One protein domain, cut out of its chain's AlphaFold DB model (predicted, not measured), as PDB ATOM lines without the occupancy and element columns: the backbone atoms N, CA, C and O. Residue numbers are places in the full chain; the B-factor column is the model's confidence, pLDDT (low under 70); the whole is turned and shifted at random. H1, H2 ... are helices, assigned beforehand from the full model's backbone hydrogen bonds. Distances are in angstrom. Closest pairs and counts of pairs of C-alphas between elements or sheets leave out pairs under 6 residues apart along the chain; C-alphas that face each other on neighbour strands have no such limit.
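AT A GLANCE: This is residues 257 to 353 of the 493 residues of an uncharacterized protein of Vibrio mediterranei (UniProt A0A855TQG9). One helix, H3, runs through the middle, and two others, H1 and H5, cross it on the same side at nearly right angles; H2 meets the beginning of H3, and H4 meets its end. A long loop, residues 318 to 335, swings out past the end of H3 before it returns to H4. The printed part has 97 residues with five named helices, H1 to H5 in that order, and no named strand: the class is all helix. It is compact, with a radius of gyration of the C-alphas of 12.7 A and spans of 35 by 29 by 21 A.

HOW THE PARTS SIT: Start with H1, residues 257 to 275, whose residues 263 to 268 alone touch residues 305 to 310 of the hub H3, residues 304 to 317. Their closest C-alphas, those of Gln 264 and Ser 306, are 4.7 A apart, and their lines are about perpendicular at 89 degrees. H2, residues 286 to 294, touches H3 at residues 304 to 305 alone, the closest C-alphas being those of Trp 292 and Ser 304 at 5.1 A. H4, residues 336 to 342, touches residues 313 to 317 of H3, closest at the C-alphas of Tyr 317 and Arg 336, 5.4 A. H5, residues 344 to 353, touches H3, closest at the C-alphas of Ala 313 and Ser 346, 6.5 A, and forms a helical hairpin with H4. H1 and H5 are near each other. In H1, H2, H3, H4 and H5 every O i to N i+4 pair is within hydrogen-bond range.

IN THESE COORDINATES: Find C-alpha 257 at (5.185, 22.481, -22.423); from there H1 runs 27.1 A to C-alpha 275. H3 runs 19.9 A, H5 14.1 A, H2 12.4 A and H4 10.2 A, and H5 ends at C-alpha 353, (-3.357, 20.191, -11.789).

THE WHOLE: Look for the two farthest C-alphas at Pro 299 and His 323, 36.3 A apart. The printed part has no cut, the link from H3 to H4 is long, and no printed residue is under 70 in pLDDT.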
ATOM      1  N   TYR A 257       5.328  21.993 -21.050       93.81
ATOM      2  CA  TYR A 257       5.185  22.481 -22.423       93.81
ATOM      3  C   TYR A 257       3.963  21.877 -23.131       93.81
ATOM      4  O   TYR A 257       3.148  22.604 -23.689       93.81
ATOM      5  N   VAL A 258       3.787  20.550 -23.063       95.31
ATOM      6  CA  VAL A 258       2.638  19.873 -23.694       95.31
ATOM      7  C   VAL A 258       1.315  20.316 -23.067       95.31
ATOM      8  O   VAL A 258       0.351  20.533 -23.793       95.31
ATOM      9  N   PHE A 259       1.277  20.489 -21.744       96.88
ATOM     10  CA  PHE A 259       0.092  20.960 -21.025       96.88
ATOM     11  C   PHE A 259      -0.317  22.369 -21.484       96.88
ATOM     12  O   PHE A 259      -1.453  22.567 -21.907       96.88
ATOM     13  N   GLN A 260       0.625  23.319 -21.517       96.25
ATOM     14  CA  GLN A 260       0.353  24.679 -21.995       96.25
ATOM     15  C   GLN A 260      -0.071  24.700 -23.471       96.25
ATOM     16  O   GLN A 260      -1.000  25.414 -23.842       96.25
ATOM     17  N   GLN A 261       0.575  23.897 -24.324       95.62
ATOM     18  CA  GLN A 261       0.230  23.821 -25.747       95.62
ATOM     19  C   GLN A 261      -1.188  23.286 -25.981       95.62
ATOM     20  O   GLN A 261      -1.881  23.760 -26.879       95.62
ATOM     21  N   GLN A 262      -1.641  22.330 -25.169       97.88
ATOM     22  CA  GLN A 262      -3.011  21.821 -25.239       97.88
ATOM     23  C   GLN A 262      -4.040  22.907 -24.892       97.88
ATOM     24  O   GLN A 262      -5.011  23.074 -25.633       97.88
ATOM     25  N   ILE A 263      -3.794  23.688 -23.833       98.25
ATOM     26  CA  ILE A 263      -4.640  24.830 -23.448       98.25
ATOM     27  C   ILE A 263      -4.693  25.861 -24.583       98.25
ATOM     28  O   ILE A 263      -5.774  26.278 -24.998       98.25
ATOM     29  N   GLN A 264      -3.535  26.222 -25.142       97.12
ATOM     30  CA  GLN A 264      -3.436  27.180 -26.242       97.12
ATOM     31  C   GLN A 264      -4.229  26.736 -27.480       97.12
ATOM     32  O   GLN A 264      -5.004  27.513 -28.042       97.12
ATOM     33  N   GLN A 265      -4.053  25.485 -27.912       98.00
ATOM     34  CA  GLN A 265      -4.759  24.943 -29.075       98.00
ATOM     35  C   GLN A 265      -6.271  24.902 -28.848       98.00
ATOM     36  O   GLN A 265      -7.041  25.225 -29.755       98.00
ATOM     37  N   ARG A 266      -6.696  24.548 -27.632       98.38
ATOM     38  CA  ARG A 266      -8.107  24.530 -27.260       98.38
ATOM     39  C   ARG A 266      -8.712  25.928 -27.282       98.38
ATOM     40  O   ARG A 266      -9.722  26.099 -27.956       98.38
ATOM     41  N   ALA A 267      -8.078  26.918 -26.653       98.38
ATOM     42  CA  ALA A 267      -8.547  28.305 -26.657       98.38
ATOM     43  C   ALA A 267      -8.769  28.831 -28.089       98.38
ATOM     44  O   ALA A 267      -9.821  29.392 -28.404       98.38
ATOM     45  N   LEU A 268      -7.816  28.567 -28.994       98.06
ATOM     46  CA  LEU A 268      -7.928  28.937 -30.407       98.06
ATOM     47  C   LEU A 268      -9.076  28.215 -31.127       98.06
ATOM     48  O   LEU A 268      -9.792  28.843 -31.915       98.06
ATOM     49  N   SER A 269      -9.259  26.914 -30.875       98.44
ATOM     50  CA  SER A 269     -10.372  26.141 -31.443       98.44
ATOM     51  C   SER A 269     -11.716  26.709 -30.995       98.44
ATOM     52  O   SER A 269     -12.569  26.978 -31.833       98.44
ATOM     53  N   LEU A 270     -11.871  26.964 -29.694       98.50
ATOM     54  CA  LEU A 270     -13.099  27.485 -29.097       98.50
ATOM     55  C   LEU A 270     -13.485  28.854 -29.663       98.50
ATOM     56  O   LEU A 270     -14.627  29.060 -30.078       98.50
ATOM     57  N   TYR A 271     -12.524  29.777 -29.759       98.31
ATOM     58  CA  TYR A 271     -12.760  31.070 -30.399       98.31
ATOM     59  C   TYR A 271     -13.136  30.920 -31.880       98.31
ATOM     60  O   TYR A 271     -14.037  31.606 -32.367       98.31
ATOM     61  N   THR A 272     -12.474  30.017 -32.609       98.19
ATOM     62  CA  THR A 272     -12.757  29.780 -34.033       98.19
ATOM     63  C   THR A 272     -14.168  29.232 -34.240       98.19
ATOM     64  O   THR A 272     -14.891  29.718 -35.113       98.19
ATOM     65  N   ASP A 273     -14.582  28.269 -33.419       98.19
ATOM     66  CA  ASP A 273     -15.928  27.702 -33.440       98.19
ATOM     67  C   ASP A 273     -16.976  28.779 -33.134       98.19
ATOM     68  O   ASP A 273     -17.896  28.982 -33.933       98.19
ATOM     69  N   HIS A 274     -16.775  29.556 -32.062       97.88
ATOM     70  CA  HIS A 274     -17.649  30.676 -31.706       97.88
ATOM     71  C   HIS A 274     -17.780  31.696 -32.848       97.88
ATOM     72  O   HIS A 274     -18.889  32.061 -33.248       97.88
ATOM     73  N   LYS A 275     -16.655  32.114 -33.441       97.19
ATOM     74  CA  LYS A 275     -16.620  33.064 -34.563       97.19
ATOM     75  C   LYS A 275     -17.366  32.553 -35.797       97.19
ATOM     76  O   LYS A 275     -17.936  33.350 -36.542       97.19
ATOM     77  N   ASN A 276     -17.378  31.240 -36.006       97.81
ATOM     78  CA  ASN A 276     -18.101  30.584 -37.094       97.81
ATOM     79  C   ASN A 276     -19.581  30.310 -36.762       97.81
ATOM     80  O   ASN A 276     -20.267  29.646 -37.541       97.81
ATOM     81  N   GLY A 277     -20.083  30.804 -35.626       97.00
ATOM     82  CA  GLY A 277     -21.463  30.611 -35.180       97.00
ATOM     83  C   GLY A 277     -21.751  29.213 -34.629       97.00
ATOM     84  O   GLY A 277     -22.918  28.857 -34.471       97.00
ATOM     85  N   GLN A 278     -20.715  28.413 -34.359       97.81
ATOM     86  CA  GLN A 278     -20.852  27.142 -33.656       97.81
ATOM     87  C   GLN A 278     -20.933  27.389 -32.150       97.81
ATOM     88  O   GLN A 278     -20.452  28.398 -31.627       97.81
ATOM     89  N   TYR A 279     -21.539  26.443 -31.438       96.81
ATOM     90  CA  TYR A 279     -21.504  26.467 -29.984       96.81
ATOM     91  C   TYR A 279     -20.067  26.277 -29.483       96.81
ATOM     92  O   TYR A 279     -19.367  25.374 -29.937       96.81
ATOM     93  N   SER A 280     -19.670  27.094 -28.509       97.88
ATOM     94  CA  SER A 280     -18.395  26.988 -27.802       97.88
ATOM     95  C   SER A 280     -18.617  27.234 -26.304       97.88
ATOM     96  O   SER A 280     -19.353  28.168 -25.961       97.88
ATOM     97  N   PRO A 281     -17.995  26.451 -25.400       97.94
ATOM     98  CA  PRO A 281     -17.999  26.730 -23.965       97.94
ATOM     99  C   PRO A 281     -17.319  28.050 -23.582       97.94
ATOM    100  O   PRO A 281     -17.577  28.542 -22.491       97.94
ATOM    101  N   TRP A 282     -16.499  28.651 -24.449       98.50
ATOM    102  CA  TRP A 282     -15.886  29.962 -24.216       98.50
ATOM    103  C   TRP A 282     -16.126  30.890 -25.407       98.50
ATOM    104  O   TRP A 282     -15.873  30.514 -26.557       98.50
ATOM    105  N   GLN A 283     -16.673  32.077 -25.141       97.75
ATOM    106  CA  GLN A 283     -17.216  32.975 -26.167       97.75
ATOM    107  C   GLN A 283     -16.688  34.409 -26.002       97.75
ATOM    108  O   GLN A 283     -17.469  35.346 -25.805       97.75
ATOM    109  N   PRO A 284     -15.362  34.618 -26.062       97.38
ATOM    110  CA  PRO A 284     -14.797  35.941 -25.864       97.38
ATOM    111  C   PRO A 284     -15.204  36.883 -27.000       97.38
ATOM    112  O   PRO A 284     -15.377  36.480 -28.157       97.38
ATOM    113  N   SER A 285     -15.315  38.173 -26.684       96.25
ATOM    114  CA  SER A 285     -15.594  39.184 -27.703       96.25
ATOM    115  C   SER A 285     -14.439  39.277 -28.708       96.25
ATOM    116  O   SER A 285     -13.275  39.063 -28.369       96.25
ATOM    117  N   ASN A 286     -14.723  39.670 -29.957       95.69
ATOM    118  CA  ASN A 286     -13.650  39.880 -30.935       95.69
ATOM    119  C   ASN A 286     -12.671  40.980 -30.495       95.69
ATOM    120  O   ASN A 286     -11.510  40.924 -30.879       95.69
ATOM    121  N   ARG A 287     -13.132  41.970 -29.718       95.69
ATOM    122  CA  ARG A 287     -12.267  43.023 -29.179       95.69
ATOM    123  C   ARG A 287     -11.270  42.433 -28.183       95.69
ATOM    124  O   ARG A 287     -10.082  42.569 -28.431       95.69
ATOM    125  N   SER A 288     -11.753  41.727 -27.158       95.81
ATOM    126  CA  SER A 288     -10.912  41.063 -26.149       95.81
ATOM    127  C   SER A 288      -9.917  40.105 -26.801       95.81
ATOM    128  O   SER A 288      -8.726  40.171 -26.545       95.81
ATOM    129  N   TRP A 289     -10.376  39.296 -27.764       96.19
ATOM    130  CA  TRP A 289      -9.488  38.391 -28.493       96.19
ATOM    131  C   TRP A 289      -8.344  39.110 -29.225       96.19
ATOM    132  O   TRP A 289      -7.223  38.603 -29.253       96.19
ATOM    133  N   GLN A 290      -8.611  40.250 -29.880       94.75
ATOM    134  CA  GLN A 290      -7.538  41.004 -30.538       94.75
ATOM    135  C   GLN A 290      -6.601  41.661 -29.526       94.75
ATOM    136  O   GLN A 290      -5.412  41.719 -29.806       94.75
ATOM    137  N   ASP A 291      -7.131  42.128 -28.396       91.88
ATOM    138  CA  ASP A 291      -6.361  42.723 -27.301       91.88
ATOM    139  C   ASP A 291      -5.320  41.726 -26.783       91.88
ATOM    140  O   ASP A 291      -4.126  41.894 -27.010       91.88
ATOM    141  N   TRP A 292      -5.788  40.567 -26.313       94.69
ATOM    142  CA  TRP A 292      -4.923  39.506 -25.805       94.69
ATOM    143  C   TRP A 292      -3.909  39.014 -26.832       94.69
ATOM    144  O   TRP A 292      -2.774  38.715 -26.494       94.69
ATOM    145  N   LYS A 293      -4.295  38.928 -28.108       90.75
ATOM    146  CA  LYS A 293      -3.369  38.532 -29.174       90.75
ATOM    147  C   LYS A 293      -2.270  39.579 -29.415       90.75
ATOM    148  O   LYS A 293      -1.193  39.225 -29.890       90.75
ATOM    149  N   ASN A 294      -2.548  40.859 -29.179       85.00
ATOM    150  CA  ASN A 294      -1.570  41.933 -29.352       85.00
ATOM    151  C   ASN A 294      -0.624  42.051 -28.149       85.00
ATOM    152  O   ASN A 294       0.518  42.466 -28.338       85.00
ATOM    153  N   ASP A 295      -1.067  41.624 -26.966       81.31
ATOM    154  CA  ASP A 295      -0.261  41.576 -25.738       81.31
ATOM    155  C   ASP A 295       0.819  40.471 -25.757       81.31
ATOM    156  O   ASP A 295       1.672  40.402 -24.870       81.31
ATOM    157  N   ASP A 296       0.830  39.623 -26.790       77.62
ATOM    158  CA  ASP A 296       1.757  38.502 -26.983       77.62
ATOM    159  C   ASP A 296       3.178  38.962 -27.362       77.62
ATOM    160  O   ASP A 296       3.627  38.828 -28.506       77.62
ATOM    161  N   ILE A 297       3.917  39.492 -26.389       70.94
ATOM    162  CA  ILE A 297       5.276  40.022 -26.597       70.94
ATOM    163  C   ILE A 297       6.402  39.083 -26.134       70.94
ATOM    164  O   ILE A 297       7.533  39.222 -26.609       70.94
ATOM    165  N   ASP A 298       6.121  38.115 -25.249       79.94
ATOM    166  CA  ASP A 298       7.092  37.111 -24.792       79.94
ATOM    167  C   ASP A 298       6.708  35.705 -25.302       79.94
ATOM    168  O   ASP A 298       5.802  35.057 -24.771       79.94
ATOM    169  N   PRO A 299       7.415  35.161 -26.310       79.44
ATOM    170  CA  PRO A 299       7.114  33.829 -26.827       79.44
ATOM    171  C   PRO A 299       7.351  32.710 -25.799       79.44
ATOM    172  O   PRO A 299       6.855  31.600 -26.002       79.44
ATOM    173  N   ALA A 300       8.097  32.956 -24.714       82.62
ATOM    174  CA  ALA A 300       8.357  31.964 -23.674       82.62
ATOM    175  C   ALA A 300       7.149  31.710 -22.758       82.62
ATOM    176  O   ALA A 300       7.074  30.635 -22.161       82.62
ATOM    177  N   ILE A 301       6.215  32.662 -22.651       87.50
ATOM    178  CA  ILE A 301       5.003  32.524 -21.822       87.50
ATOM    179  C   ILE A 301       3.764  32.143 -22.645       87.50
ATOM    180  O   ILE A 301       2.718  31.826 -22.081       87.50
ATOM    181  N   GLY A 302       3.900  32.080 -23.972       86.31
ATOM    182  CA  GLY A 302       2.800  31.770 -24.879       86.31
ATOM    183  C   GLY A 302       1.766  32.897 -24.946       86.31
ATOM    184  O   GLY A 302       1.950  33.939 -24.325       86.31
ATOM    185  N   PRO A 303       0.688  32.709 -25.719       92.25
ATOM    186  CA  PRO A 303      -0.225  33.799 -26.002       92.25
ATOM    187  C   PRO A 303      -1.235  34.042 -24.876       92.25
ATOM    188  O   PRO A 303      -1.824  33.077 -24.375       92.25
ATOM    189  N   SER A 304      -1.505  35.303 -24.542       94.06
ATOM    190  CA  SER A 304      -2.370  35.751 -23.447       94.06
ATOM    191  C   SER A 304      -3.767  35.148 -23.535       94.06
ATOM    192  O   SER A 304      -4.251  34.634 -22.536       94.06
ATOM    193  N   TYR A 305      -4.360  35.015 -24.731       95.94
ATOM    194  CA  TYR A 305      -5.696  34.403 -24.882       95.94
ATOM    195  C   TYR A 305      -5.797  32.977 -24.305       95.94
ATOM    196  O   TYR A 305      -6.891  32.501 -24.003       95.94
ATOM    197  N   SER A 306      -4.676  32.253 -24.206       96.38
ATOM    198  CA  SER A 306      -4.648  30.914 -23.608       96.38
ATOM    199  C   SER A 306      -4.657  30.944 -22.078       96.38
ATOM    200  O   SER A 306      -5.175  30.012 -21.466       96.38
ATOM    201  N   HIS A 307      -4.120  32.009 -21.478       97.19
ATOM    202  CA  HIS A 307      -4.186  32.268 -20.038       97.19
ATOM    203  C   HIS A 307      -5.605  32.690 -19.659       97.19
ATOM    204  O   HIS A 307      -6.198  32.059 -18.793       97.19
ATOM    205  N   GLU A 308      -6.195  33.607 -20.426       98.00
ATOM    206  CA  GLU A 308      -7.566  34.110 -20.235       98.00
ATOM    207  C   GLU A 308      -8.606  32.984 -20.265       98.00
ATOM    208  O   GLU A 308      -9.429  32.832 -19.364       98.00
ATOM    209  N   TYR A 309      -8.525  32.101 -21.267       98.62
ATOM    210  CA  TYR A 309      -9.390  30.924 -21.333       98.62
ATOM    211  C   TYR A 309      -9.243  30.018 -20.103       98.62
ATOM    212  O   TYR A 309     -10.241  29.568 -19.531       98.62
ATOM    213  N   PHE A 310      -8.002  29.724 -19.705       98.69
ATOM    214  CA  PHE A 310      -7.753  28.825 -18.585       98.69
ATOM    215  C   PHE A 310      -8.193  29.445 -17.256       98.69
ATOM    216  O   PHE A 310      -8.762  28.739 -16.422       98.69
ATOM    217  N   ALA A 311      -8.015  30.754 -17.088       98.44
ATOM    218  CA  ALA A 311      -8.505  31.504 -15.946       98.44
ATOM    219  C   ALA A 311     -10.031  31.553 -15.892       98.44
ATOM    220  O   ALA A 311     -10.602  31.241 -14.845       98.44
ATOM    221  N   ALA A 312     -10.704  31.801 -17.017       98.50
ATOM    222  CA  ALA A 312     -12.160  31.792 -17.082       98.50
ATOM    223  C   ALA A 312     -12.757  30.433 -16.687       98.50
ATOM    224  O   ALA A 312     -13.718  30.357 -15.911       98.50
ATOM    225  N   ALA A 313     -12.144  29.341 -17.156       98.69
ATOM    226  CA  ALA A 313     -12.504  28.002 -16.717       98.69
ATOM    227  C   ALA A 313     -12.201  27.793 -15.222       98.69
ATOM    228  O   ALA A 313     -13.053  27.299 -14.480       98.69
ATOM    229  N   PHE A 314     -11.018  28.187 -14.752       98.69
ATOM    230  CA  PHE A 314     -10.603  27.990 -13.365       98.69
ATOM    231  C   PHE A 314     -11.486  28.744 -12.363       98.69
ATOM    232  O   PHE A 314     -11.960  28.143 -11.400       98.69
ATOM    233  N   GLU A 315     -11.821  30.012 -12.598       97.00
ATOM    234  CA  GLU A 315     -12.715  30.767 -11.711       97.00
ATOM    235  C   GLU A 315     -14.104  30.126 -11.594       97.00
ATOM    236  O   GLU A 315     -14.691  30.046 -10.505       97.00
ATOM    237  N   ALA A 316     -14.635  29.619 -12.709       97.75
ATOM    238  CA  ALA A 316     -15.882  28.872 -12.702       97.75
ATOM    239  C   ALA A 316     -15.757  27.557 -11.908       97.75
ATOM    240  O   ALA A 316     -16.666  27.200 -11.151       97.75
ATOM    241  N   TYR A 317     -14.613  26.866 -12.000       98.31
ATOM    242  CA  TYR A 317     -14.309  25.681 -11.187       98.31
ATOM    243  C   TYR A 317     -14.302  25.984  -9.681       98.31
ATOM    244  O   TYR A 317     -14.777  25.170  -8.876       98.31
ATOM    245  N   MET A 318     -13.820  27.173  -9.312       97.44
ATOM    246  CA  MET A 318     -13.782  27.686  -7.938       97.44
ATOM    247  C   MET A 318     -15.134  28.228  -7.446       97.44
ATOM    248  O   MET A 318     -15.260  28.639  -6.294       97.44
ATOM    249  N   GLY A 319     -16.183  28.157  -8.274       96.12
ATOM    250  CA  GLY A 319     -17.552  28.513  -7.891       96.12
ATOM    251  C   GLY A 319     -17.833  30.015  -7.884       96.12
ATOM    252  O   GLY A 319     -18.864  30.430  -7.352       96.12
ATOM    253  N   MET A 320     -16.956  30.826  -8.484       96.00
ATOM    254  CA  MET A 320     -17.094  32.287  -8.508       96.00
ATOM    255  C   MET A 320     -18.326  32.739  -9.302       96.00
ATOM    256  O   MET A 320     -18.958  33.731  -8.947       96.00
ATOM    257  N   TRP A 321     -18.737  31.958 -10.304       96.00
ATOM    258  CA  TRP A 321     -19.716  32.370 -11.313       96.00
ATOM    259  C   TRP A 321     -21.060  31.624 -11.271       96.00
ATOM    260  O   TRP A 321     -21.974  31.980 -12.005       96.00
ATOM    261  N   GLU A 322     -21.249  30.646 -10.376       95.88
ATOM    262  CA  GLU A 322     -22.480  29.823 -10.311       95.88
ATOM    263  C   GLU A 322     -23.765  30.640 -10.035       95.88
ATOM    264  O   GLU A 322     -24.884  30.186 -10.263       95.88
ATOM    265  N   HIS A 323     -23.617  31.877  -9.564       93.81
ATOM    266  CA  HIS A 323     -24.712  32.815  -9.324       93.81
ATOM    267  C   HIS A 323     -25.155  33.601 -10.577       93.81
ATOM    268  O   HIS A 323     -26.072  34.423 -10.493       93.81
ATOM    269  N   LYS A 324     -24.502  33.372 -11.721       95.00
ATOM    270  CA  LYS A 324     -24.760  33.988 -13.028       95.00
ATOM    271  C   LYS A 324     -25.077  32.910 -14.071       95.00
ATOM    272  O   LYS A 324     -24.963  31.716 -13.809       95.00
ATOM    273  N   SER A 325     -25.504  33.340 -15.257       94.75
ATOM    274  CA  SER A 325     -25.714  32.459 -16.415       94.75
ATOM    275  C   SER A 325     -24.424  32.118 -17.159       94.75
ATOM    276  O   SER A 325     -24.371  31.097 -17.833       94.75
ATOM    277  N   GLU A 326     -23.408  32.967 -17.037       96.12
ATOM    278  CA  GLU A 326     -22.091  32.820 -17.649       96.12
ATOM    279  C   GLU A 326     -21.018  33.350 -16.694       96.12
ATOM    280  O   GLU A 326     -21.318  34.123 -15.776       96.12
ATOM    281  N   GLY A 327     -19.796  32.865 -16.878       96.50
ATOM    282  CA  GLY A 327     -18.618  33.252 -16.123       96.50
ATOM    283  C   GLY A 327     -17.775  34.305 -16.828       96.50
ATOM    284  O   GLY A 327     -18.219  34.924 -17.798       96.50
ATOM    285  N   LEU A 328     -16.546  34.468 -16.337       96.25
ATOM    286  CA  LEU A 328     -15.535  35.352 -16.913       96.25
ATOM    287  C   LEU A 328     -15.426  35.150 -18.433       96.25
ATOM    288  O   LEU A 328     -15.495  34.021 -18.925       96.25
ATOM    289  N   ASP A 329     -15.324  36.254 -19.174       95.56
ATOM    290  CA  ASP A 329     -15.194  36.278 -20.638       95.56
ATOM    291  C   ASP A 329     -16.205  35.408 -21.398       95.56
ATOM    292  O   ASP A 329     -15.899  34.775 -22.414       95.56
ATOM    293  N   ASN A 330     -17.444  35.396 -20.901       97.25
ATOM    294  CA  ASN A 330     -18.555  34.610 -21.433       97.25
ATOM    295  C   ASN A 330     -18.262  33.099 -21.439       97.25
ATOM    296  O   ASN A 330     -18.617  32.377 -22.381       97.25
ATOM    297  N   TYR A 331     -17.608  32.587 -20.395       98.50
ATOM    298  CA  TYR A 331     -17.466  31.149 -20.193       98.50
ATOM    299  C   TYR A 331     -18.798  30.513 -19.770       98.50
ATOM    300  O   TYR A 331     -19.452  30.943 -18.825       98.50
ATOM    301  N   GLN A 332     -19.231  29.466 -20.462       98.25
ATOM    302  CA  GLN A 332     -20.606  28.959 -20.383       98.25
ATOM    303  C   GLN A 332     -20.806  27.882 -19.299       98.25
ATOM    304  O   GLN A 332     -21.940  27.537 -18.963       98.25
ATOM    305  N   ALA A 333     -19.727  27.327 -18.737       97.75
ATOM    306  CA  ALA A 333     -19.784  26.299 -17.696       97.75
ATOM    307  C   ALA A 333     -19.509  26.876 -16.301       97.75
ATOM    308  O   ALA A 333     -18.390  26.802 -15.809       97.75
ATOM    309  N   VAL A 334     -20.538  27.382 -15.618       97.06
ATOM    310  CA  VAL A 334     -20.400  28.043 -14.299       97.06
ATOM    311  C   VAL A 334     -20.366  27.092 -13.091       97.06
ATOM    312  O   VAL A 334     -20.317  27.531 -11.944       97.06
ATOM    313  N   THR A 335     -20.390  25.775 -13.323       97.38
ATOM    314  CA  THR A 335     -20.245  24.740 -12.288       97.38
ATOM    315  C   THR A 335     -19.303  23.632 -12.746       97.38
ATOM    316  O   THR A 335     -19.240  23.313 -13.934       97.38
ATOM    317  N   ARG A 336     -18.655  22.940 -11.795       97.94
ATOM    318  CA  ARG A 336     -17.826  21.752 -12.092       97.94
ATOM    319  C   ARG A 336     -18.581  20.683 -12.889       97.94
ATOM    320  O   ARG A 336     -18.027  20.080 -13.799       97.94
ATOM    321  N   SER A 337     -19.865  20.466 -12.585       97.88
ATOM    322  CA  SER A 337     -20.690  19.491 -13.312       97.88
ATOM    323  C   SER A 337     -20.964  19.911 -14.755       97.88
ATOM    324  O   SER A 337     -20.952  19.056 -15.634       97.88
ATOM    325  N   GLN A 338     -21.227  21.198 -15.008       98.19
ATOM    326  CA  GLN A 338     -21.367  21.700 -16.377       98.19
ATOM    327  C   GLN A 338     -20.038  21.585 -17.118       98.19
ATOM    328  O   GLN A 338     -20.020  21.079 -18.232       98.19
ATOM    329  N   MET A 339     -18.923  21.953 -16.484       98.50
ATOM    330  CA  MET A 339     -17.596  21.880 -17.100       98.50
ATOM    331  C   MET A 339     -17.261  20.460 -17.556       98.50
ATOM    332  O   MET A 339     -16.966  20.251 -18.724       98.50
ATOM    333  N   ARG A 340     -17.463  19.455 -16.693       98.38
ATOM    334  CA  ARG A 340     -17.315  18.029 -17.045       98.38
ATOM    335  C   ARG A 340     -18.229  17.561 -18.185       98.38
ATOM    336  O   ARG A 340     -18.015  16.476 -18.711       98.38
ATOM    337  N   SER A 341     -19.262  18.326 -18.538       98.00
ATOM    338  CA  SER A 341     -20.204  17.990 -19.608       98.00
ATOM    339  C   SER A 341     -19.940  18.731 -20.919       98.00
ATOM    340  O   SER A 341     -20.203  18.150 -21.969       98.00
ATOM    341  N   ILE A 342     -19.521  20.000 -20.880       97.12
ATOM    342  CA  ILE A 342     -19.416  20.857 -22.078       97.12
ATOM    343  C   ILE A 342     -18.000  21.376 -22.352       97.12
ATOM    344  O   ILE A 342     -17.748  21.867 -23.449       97.12
ATOM    345  N   ASP A 343     -17.076  21.235 -21.401       98.31
ATOM    346  CA  ASP A 343     -15.649  21.517 -21.581       98.31
ATOM    347  C   ASP A 343     -14.791  20.512 -20.791       98.31
ATOM    348  O   ASP A 343     -14.142  20.827 -19.787       98.31
ATOM    349  N   THR A 344     -14.862  19.252 -21.226       98.25
ATOM    350  CA  THR A 344     -14.229  18.102 -20.564       98.25
ATOM    351  C   THR A 344     -12.723  18.256 -20.391       98.25
ATOM    352  O   THR A 344     -12.172  17.809 -19.388       98.25
ATOM    353  N   GLU A 345     -12.063  18.897 -21.349       98.31
ATOM    354  CA  GLU A 345     -10.628  19.143 -21.357       98.31
ATOM    355  C   GLU A 345     -10.228  20.110 -20.238       98.31
ATOM    356  O   GLU A 345      -9.323  19.793 -19.466       98.31
ATOM    357  N   SER A 346     -10.954  21.223 -20.071       98.38
ATOM    358  CA  SER A 346     -10.742  22.150 -18.951       98.38
ATOM    359  C   SER A 346     -10.946  21.481 -17.599       98.38
ATOM    360  O   SER A 346     -10.095  21.618 -16.720       98.38
ATOM    361  N   ALA A 347     -12.036  20.717 -17.437       98.50
ATOM    362  CA  ALA A 347     -12.275  19.964 -16.203       98.50
ATOM    363  C   ALA A 347     -11.102  19.025 -15.905       98.50
ATOM    364  O   ALA A 347     -10.564  19.035 -14.800       98.50
ATOM    365  N   PHE A 348     -10.660  18.272 -16.914       98.50
ATOM    366  CA  PHE A 348      -9.544  17.348 -16.788       98.50
ATOM    367  C   PHE A 348      -8.246  18.051 -16.380       98.50
ATOM    368  O   PHE A 348      -7.578  17.587 -15.456       98.50
ATOM    369  N   TRP A 349      -7.877  19.158 -17.028       98.62
ATOM    370  CA  TRP A 349      -6.656  19.893 -16.695       98.62
ATOM    371  C   TRP A 349      -6.683  20.456 -15.282       98.62
ATOM    372  O   TRP A 349      -5.700  20.299 -14.560       98.62
ATOM    373  N   ILE A 350      -7.796  21.072 -14.880       98.75
ATOM    374  CA  ILE A 350      -7.932  21.668 -13.551       98.75
ATOM    375  C   ILE A 350      -7.886  20.577 -12.479       98.75
ATOM    376  O   ILE A 350      -7.076  20.677 -11.563       98.75
ATOM    377  N   GLU A 351      -8.651  19.493 -12.632       98.31
ATOM    378  CA  GLU A 351      -8.692  18.365 -11.684       98.31
ATOM    379  C   GLU A 351      -7.362  17.607 -11.593       98.31
ATOM    380  O   GLU A 351      -7.028  17.034 -10.557       98.31
ATOM    381  N   ASN A 352      -6.574  17.605 -12.672       98.25
ATOM    382  CA  ASN A 352      -5.264  16.960 -12.688       98.25
ATOM    383  C   ASN A 352      -4.108  17.901 -12.346       98.25
ATOM    384  O   ASN A 352      -2.979  17.424 -12.207       98.25
ATOM    385  N   MET A 353      -4.356  19.201 -12.189       98.44
ATOM    386  CA  MET A 353      -3.357  20.191 -11.789       98.44
ATOM    387  C   MET A 353      -3.580  20.671 -10.355       98.44
ATOM    388  O   MET A 353      -2.620  20.725  -9.594       98.44
TER     389      MET A 353